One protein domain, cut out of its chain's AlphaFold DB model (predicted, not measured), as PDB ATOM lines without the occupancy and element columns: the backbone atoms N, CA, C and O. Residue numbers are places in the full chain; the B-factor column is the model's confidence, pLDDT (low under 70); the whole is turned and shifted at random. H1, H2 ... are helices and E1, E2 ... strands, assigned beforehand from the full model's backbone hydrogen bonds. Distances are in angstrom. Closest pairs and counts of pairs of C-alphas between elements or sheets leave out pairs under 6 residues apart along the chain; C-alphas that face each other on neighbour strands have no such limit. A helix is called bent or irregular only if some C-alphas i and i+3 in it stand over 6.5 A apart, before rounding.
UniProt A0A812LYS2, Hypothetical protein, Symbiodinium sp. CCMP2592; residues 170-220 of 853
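Overview. This is residues 170 to 220 of the 853 residues of the protein "Hypothetical protein" of Symbiodinium sp. CCMP2592 (UniProt A0A812LYS2). Two helices, H1 and H2, joined by a tight link, make a rough V, and the short strand E1 runs past the wider end of that V, near the first residue of H1 and near the last turn of H2. Between H2 and E1 the backbone makes a long loop, residues 200 to 214, which swings round the far side of E1 and folds back so that its residues 205 to 206 pair with the first two residues of the strand. The printed part has 51 residues, with two named helices and one named strand in the order H1, H2, E1, and its class is mostly helix. E1 pairs with no named strand. The whole is compact and rounded, with a radius of gyration of the C-alphas of 10.6 A and spans of 27 by 23 by 17 A.

Along the chain. The printed part begins with Phe 170 and Thr 171, ahead of the first helix. H1 covers residues 172 to 183, from Glu 172 with its C-alpha at (173.962, 140.867, 170.824) to Leu 183, and measures 15.0 A from first to last C-alpha. H1 is neither bent nor irregular, but only just: C-alphas 180 and 183 are 6.1 A apart. Residues 184 to 186 form the link to H2, the longest helix by residues, with 13. H2 covers residues 187 to 199, from Thr 187 with its C-alpha at (166.148, 136.878, 163.246) to Ala 199, and measures 18.3 A. Residues 200 to 214 hold no named element. E1 covers residues 215 to 219 and measures 12.6 A, from Arg 215 to Pro 219 with its C-alpha at (184.119, 143.407, 160.829). Ala 220 follows as the last printed residue.

Arrangement. H1 and H2 touch, with 10 pairs of C-alphas within 8 A. Their closest C-alphas are those of Tyr 176 and Ala 190, 5.8 A apart, and their centres are 10.7 A apart. They run opposite ways at a steep tilt of 55 degrees. Between H1 and E1 there is 1 pair of C-alphas within 8 A, that of Glu 172 and Arg 215 at 7.6 A. Between H2 and E1 there are 3 such pairs, the closest being the C-alphas of Tyr 197 and Ile 218 at 7.4 A. The centre of E1 is 12.3 A from the centre of H1 and also 12.3 A from that of H2. Residues 205 to 206, a stretch too short to be named, pair with residues 215 to 216 of E1 and are antiparallel to them. In H2 every O i to N i+4 pair is within hydrogen-bond range, while in H1 this holds for 7 of 8 pairs.

Size, cuts and confidence. The two C-alphas farthest apart are those of Gly 184, in the link after H1, and Gly 212, in the long stretch before E1, at 28.0 A. The first and last printed C-alphas, those of Phe 170 and Ala 220, are 10.3 A apart. The link from H1 to H2 is tight, with 3 residues, and the link from H2 to E1 is long, with 15. The C-alphas of residues 200 to 214 in that long link are 10 to 16 A from the mean of all C-alphas. The printed part has no cut and runs from residue 170 to residue 220 of a full chain of 853 residues. The mean pLDDT of the printed part is 90.6, and no printed residue is under 70.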
ATOM      1  N   PHE A 170     179.544 145.530 168.630       94.81
ATOM      2  CA  PHE A 170     178.126 145.239 168.846       94.81
ATOM      3  C   PHE A 170     177.934 144.460 170.148       94.81
ATOM      4  O   PHE A 170     178.694 143.539 170.436       94.81
ATOM      5  N   THR A 171     176.896 144.795 170.916       95.75
ATOM      6  CA  THR A 171     176.249 143.819 171.806       95.75
ATOM      7  C   THR A 171     175.285 142.970 170.979       95.75
ATOM      8  O   THR A 171     174.792 143.438 169.956       95.75
ATOM      9  N   GLU A 172     174.936 141.777 171.452       94.94
ATOM     10  CA  GLU A 172     173.962 140.867 170.824       94.94
ATOM     11  C   GLU A 172     172.706 141.584 170.280       94.94
ATOM     12  O   GLU A 172     172.428 141.585 169.083       94.94
ATOM     13  N   ARG A 173     171.987 142.312 171.145       93.19
ATOM     14  CA  ARG A 173     170.764 143.048 170.765       93.19
ATOM     15  C   ARG A 173     171.003 144.223 169.811       93.19
ATOM     16  O   ARG A 173     170.052 144.694 169.189       93.19
ATOM     17  N   ALA A 174     172.230 144.738 169.727       92.75
ATOM     18  CA  ALA A 174     172.610 145.729 168.724       92.75
ATOM     19  C   ALA A 174     172.983 145.059 167.393       92.75
ATOM     20  O   ALA A 174     172.719 145.639 166.343       92.75
ATOM     21  N   TYR A 175     173.541 143.842 167.435       94.69
ATOM     22  CA  TYR A 175     173.826 143.041 166.251       94.69
ATOM     23  C   TYR A 175     172.542 142.596 165.551       94.69
ATOM     24  O   TYR A 175     172.388 142.893 164.375       94.69
ATOM     25  N   TYR A 176     171.570 142.009 166.263       94.69
ATOM     26  CA  TYR A 176     170.305 141.580 165.642       94.69
ATOM     27  C   TYR A 176     169.572 142.739 164.951       94.69
ATOM     28  O   TYR A 176     169.103 142.591 163.828       94.69
ATOM     29  N   LYS A 177     169.570 143.940 165.550       92.06
ATOM     30  CA  LYS A 177     169.021 145.144 164.900       92.06
ATOM     31  C   LYS A 177     169.831 145.612 163.692       92.06
ATOM     32  O   LYS A 177     169.250 146.163 162.764       92.06
ATOM     33  N   TYR A 178     171.149 145.431 163.688       90.31
ATOM     34  CA  TYR A 178     171.992 145.734 162.530       90.31
ATOM     35  C   TYR A 178     171.768 144.728 161.390       90.31
ATOM     36  O   TYR A 178     171.608 145.139 160.244       90.31
ATOM     37  N   ALA A 179     171.664 143.438 161.710       89.38
ATOM     38  CA  ALA A 179     171.342 142.378 160.764       89.38
ATOM     39  C   ALA A 179     169.961 142.600 160.115       89.38
ATOM     40  O   ALA A 179     169.876 142.694 158.895       89.38
ATOM     41  N   GLU A 180     168.920 142.824 160.921       87.62
ATOM     42  CA  GLU A 180     167.551 143.120 160.472       87.62
ATOM     43  C   GLU A 180     167.474 144.392 159.600       87.62
ATOM     44  O   GLU A 180     166.920 144.369 158.503       87.62
ATOM     45  N   ASN A 181     168.036 145.518 160.064       82.88
ATOM     46  CA  ASN A 181     167.803 146.832 159.441       82.88
ATOM     47  C   ASN A 181     168.851 147.231 158.383       82.88
ATOM     48  O   ASN A 181     168.653 148.239 157.704       82.88
ATOM     49  N   VAL A 182     169.975 146.510 158.267       81.06
ATOM     50  CA  VAL A 182     171.062 146.842 157.322       81.06
ATOM     51  C   VAL A 182     171.463 145.661 156.441       81.06
ATOM     52  O   VAL A 182     171.642 145.868 155.245       81.06
ATOM     53  N   LEU A 183     171.579 144.447 156.990       79.62
ATOM     54  CA  LEU A 183     171.907 143.252 156.192       79.62
ATOM     55  C   LEU A 183     170.658 142.605 155.559       79.62
ATOM     56  O   LEU A 183     170.778 141.877 154.580       79.62
ATOM     57  N   GLY A 184     169.464 142.885 156.095       82.81
ATOM     58  CA  GLY A 184     168.195 142.306 155.641       82.81
ATOM     59  C   GLY A 184     167.988 140.842 156.048       82.81
ATOM     60  O   GLY A 184     167.115 140.186 155.487       82.81
ATOM     61  N   LEU A 185     168.788 140.339 156.995       87.31
ATOM     62  CA  LEU A 185     168.708 138.968 157.507       87.31
ATOM     63  C   LEU A 185     167.484 138.780 158.410       87.31
ATOM     64  O   LEU A 185     167.076 139.699 159.127       87.31
ATOM     65  N   SER A 186     166.941 137.564 158.426       90.00
ATOM     66  CA  SER A 186     165.946 137.160 159.419       90.00
ATOM     67  C   SER A 186     166.565 137.019 160.816       90.00
ATOM     68  O   SER A 186     167.780 136.888 160.985       90.00
ATOM     69  N   THR A 187     165.717 137.021 161.846       89.00
ATOM     70  CA  THR A 187     166.148 136.878 163.246       89.00
ATOM     71  C   THR A 187     166.892 135.563 163.499       89.00
ATOM     72  O   THR A 187     167.843 135.546 164.274       89.00
ATOM     73  N   GLU A 188     166.484 134.477 162.836       91.88
ATOM     74  CA  GLU A 188     167.079 133.145 162.999       91.88
ATOM     75  C   GLU A 188     168.493 133.094 162.396       91.88
ATOM     76  O   GLU A 188     169.437 132.688 163.074       91.88
ATOM     77  N   GLU A 189     168.674 133.620 161.179       88.75
ATOM     78  CA  GLU A 189     169.990 133.758 160.535       88.75
ATOM     79  C   GLU A 189     170.929 134.659 161.357       88.75
ATOM     80  O   GLU A 189     172.088 134.315 161.589       88.75
ATOM     81  N   ALA A 190     170.421 135.792 161.855       92.31
ATOM     82  CA  ALA A 190     171.191 136.723 162.679       92.31
ATOM     83  C   ALA A 190     171.628 136.107 164.023       92.31
ATOM     84  O   ALA A 190     172.718 136.408 164.520       92.31
ATOM     85  N   GLU A 191     170.804 135.234 164.609       94.75
ATOM     86  CA  GLU A 191     171.156 134.438 165.783       94.75
ATOM     87  C   GLU A 191     172.250 133.400 165.489       94.75
ATOM     88  O   GLU A 191     173.155 133.224 166.308       94.75
ATOM     89  N   GLU A 192     172.186 132.691 164.358       94.25
ATOM     90  CA  GLU A 192     173.225 131.726 163.968       94.25
ATOM     91  C   GLU A 192     174.566 132.409 163.682       94.25
ATOM     92  O   GLU A 192     175.603 131.982 164.196       94.25
ATOM     93  N   GLU A 193     174.555 133.530 162.962       92.94
ATOM     94  CA  GLU A 193     175.766 134.305 162.692       92.94
ATOM     95  C   GLU A 193     176.379 134.873 163.988       92.94
ATOM     96  O   GLU A 193     177.591 134.785 164.211       92.94
ATOM     97  N   TRP A 194     175.549 135.364 164.920       95.06
ATOM     98  CA  TRP A 194     176.022 135.788 166.240       95.06
ATOM     99  C   TRP A 194     176.618 134.626 167.049       95.06
ATOM    100  O   TRP A 194     177.662 134.805 167.678       95.06
ATOM    101  N   LYS A 195     176.045 133.414 166.985       95.81
ATOM    102  CA  LYS A 195     176.632 132.208 167.606       95.81
ATOM    103  C   LYS A 195     178.020 131.896 167.018       95.81
ATOM    104  O   LYS A 195     178.927 131.553 167.780       95.81
ATOM    105  N   VAL A 196     178.241 132.106 165.715       94.19
ATOM    106  CA  VAL A 196     179.573 131.994 165.078       94.19
ATOM    107  C   VAL A 196     180.542 133.068 165.596       94.19
ATOM    108  O   VAL A 196     181.679 132.745 165.956       94.19
ATOM    109  N   TYR A 197     180.113 134.327 165.723       94.19
ATOM    110  CA  TYR A 197     180.948 135.393 166.295       94.19
ATOM    111  C   TYR A 197     181.277 135.173 167.783       94.19
ATOM    112  O   TYR A 197     182.408 135.422 168.207       94.19
ATOM    113  N   VAL A 198     180.336 134.635 168.567       94.31
ATOM    114  CA  VAL A 198     180.536 134.245 169.975       94.31
ATOM    115  C   VAL A 198     181.466 133.033 170.101       94.31
ATOM    116  O   VAL A 198     182.271 132.996 171.036       94.31
ATOM    117  N   ALA A 199     181.434 132.080 169.167       93.50
ATOM    118  CA  ALA A 199     182.385 130.968 169.123       93.50
ATOM    119  C   ALA A 199     183.806 131.421 168.730       93.50
ATOM    120  O   ALA A 199     184.797 130.851 169.200       93.50
ATOM    121  N   ASN A 200     183.928 132.460 167.898       91.69
ATOM    122  CA  ASN A 200     185.219 132.942 167.422       91.69
ATOM    123  C   ASN A 200     186.008 133.691 168.520       91.69
ATOM    124  O   ASN A 200     185.624 134.760 169.003       91.69
ATOM    125  N   LYS A 201     187.163 133.127 168.892       91.12
ATOM    126  CA  LYS A 201     188.073 133.665 169.919       91.12
ATOM    127  C   LYS A 201     189.116 134.657 169.386       91.12
ATOM    128  O   LYS A 201     189.814 135.255 170.198       91.12
ATOM    129  N   THR A 202     189.248 134.842 168.068       85.62
ATOM    130  CA  THR A 202     190.190 135.830 167.496       85.62
ATOM    131  C   THR A 202     189.602 137.241 167.427       85.62
ATOM    132  O   THR A 202     190.345 138.213 167.297       85.62
ATOM    133  N   LEU A 203     188.277 137.374 167.553       90.44
ATOM    134  CA  LEU A 203     187.600 138.666 167.591       90.44
ATOM    135  C   LEU A 203     187.803 139.353 168.941       90.44
ATOM    136  O   LEU A 203     187.587 138.764 170.003       90.44
ATOM    137  N   ARG A 204     188.183 140.635 168.891       89.81
ATOM    138  CA  ARG A 204     188.324 141.477 170.083       89.81
ATOM    139  C   ARG A 204     186.981 141.586 170.808       89.81
ATOM    140  O   ARG A 204     185.945 141.824 170.186       89.81
ATOM    141  N   ARG A 205     187.040 141.491 172.136       93.38
ATOM    142  CA  ARG A 205     185.917 141.670 173.060       93.38
ATOM    143  C   ARG A 205     186.228 142.771 174.067       93.38
ATOM    144  O   ARG A 205     187.398 143.020 174.368       93.38
ATOM    145  N   ASP A 206     185.193 143.421 174.577       92.50
ATOM    146  CA  ASP A 206     185.248 144.265 175.774       92.50
ATOM    147  C   ASP A 206     183.890 144.254 176.496       92.50
ATOM    148  O   ASP A 206     182.909 143.753 175.955       92.50
ATOM    149  N   ASN A 207     183.835 144.813 177.707       94.19
ATOM    150  CA  ASN A 207     182.614 144.901 178.516       94.19
ATOM    151  C   ASN A 207     182.100 146.348 178.634       94.19
ATOM    152  O   ASN A 207     181.481 146.719 179.628       94.19
ATOM    153  N   GLU A 208     182.357 147.199 177.637       90.62
ATOM    154  CA  GLU A 208     181.855 148.582 177.594       90.62
ATOM    155  C   GLU A 208     180.459 148.664 176.923       90.62
ATOM    156  O   GLU A 208     180.070 149.690 176.350       90.62
ATOM    157  N   GLY A 209     179.695 147.567 176.923       88.88
ATOM    158  CA  GLY A 209     178.281 147.571 176.564       88.88
ATOM    159  C   GLY A 209     177.423 148.236 177.641       88.88
ATOM    160  O   GLY A 209     177.840 148.439 178.783       88.88
ATOM    161  N   HIS A 210     176.179 148.575 177.296       82.00
ATOM    162  CA  HIS A 210     175.243 149.143 178.267       82.00
ATOM    163  C   HIS A 210     175.064 148.186 179.463       82.00
ATOM    164  O   HIS A 210     174.751 147.012 179.272       82.00
ATOM    165  N   LYS A 211     175.276 148.695 180.687       89.12
ATOM    166  CA  LYS A 211     175.320 147.926 181.952       89.12
ATOM    167  C   LYS A 211     176.413 146.840 182.025       89.12
ATOM    168  O   LYS A 211     176.255 145.877 182.765       89.12
ATOM    169  N   GLY A 212     177.520 147.001 181.300       89.88
ATOM    170  CA  GLY A 212     178.656 146.072 181.356       89.88
ATOM    171  C   GLY A 212     178.507 144.830 180.472       89.88
ATOM    172  O   GLY A 212     179.244 143.866 180.654       89.88
ATOM    173  N   ALA A 213     177.546 144.828 179.542       91.12
ATOM    174  CA  ALA A 213     177.365 143.739 178.588       91.12
ATOM    175  C   ALA A 213     178.596 143.570 177.674       91.12
ATOM    176  O   ALA A 213     179.191 144.564 177.247       91.12
ATOM    177  N   GLU A 214     178.932 142.322 177.338       92.56
ATOM    178  CA  GLU A 214     180.003 142.009 176.388       92.56
ATOM    179  C   GLU A 214     179.681 142.590 174.999       92.56
ATOM    180  O   GLU A 214     178.552 142.491 174.501       92.56
ATOM    181  N   ARG A 215     180.686 143.203 174.371       94.56
ATOM    182  CA  ARG A 215     180.666 143.648 172.976       94.56
ATOM    183  C   ARG A 215     181.690 142.860 172.173       94.56
ATOM    184  O   ARG A 215     182.853 142.785 172.571       94.56
ATOM    185  N   ILE A 216     181.289 142.366 171.006       95.25
ATOM    186  CA  ILE A 216     182.187 141.733 170.034       95.25
ATOM    187  C   ILE A 216     182.480 142.738 168.917       95.25
ATOM    188  O   ILE A 216     181.575 143.383 168.386       95.25
ATOM    189  N   TRP A 217     183.758 142.894 168.570       93.06
ATOM    190  CA  TRP A 217     184.219 143.776 167.495       93.06
ATOM    191  C   TRP A 217     184.165 143.055 166.145       93.06
ATOM    192  O   TRP A 217     185.184 142.561 165.653       93.06
ATOM    193  N   ILE A 218     182.972 143.008 165.553       91.19
ATOM    194  CA  ILE A 218     182.689 142.338 164.276       91.19
ATOM    195  C   ILE A 218     183.153 143.227 163.101       91.19
ATOM    196  O   ILE A 218     182.900 144.439 163.132       91.19
ATOM    197  N   PRO A 219     183.834 142.685 162.072       83.06
ATOM    198  CA  PRO A 219     184.119 143.407 160.829       83.06
ATOM    199  C   PRO A 219     182.822 143.864 160.146       83.06
ATOM    200  O   PRO A 219     181.933 143.056 159.900       83.06
ATOM    201  N   ALA A 220     182.683 145.153 159.831       73.31
ATOM    202  CA  ALA A 220     181.503 145.626 159.109       73.31
ATOM    203  C   ALA A 220     181.620 145.284 157.614       73.31
ATOM    204  O   ALA A 220     182.520 145.798 156.950       73.31
TER     205      ALA A 220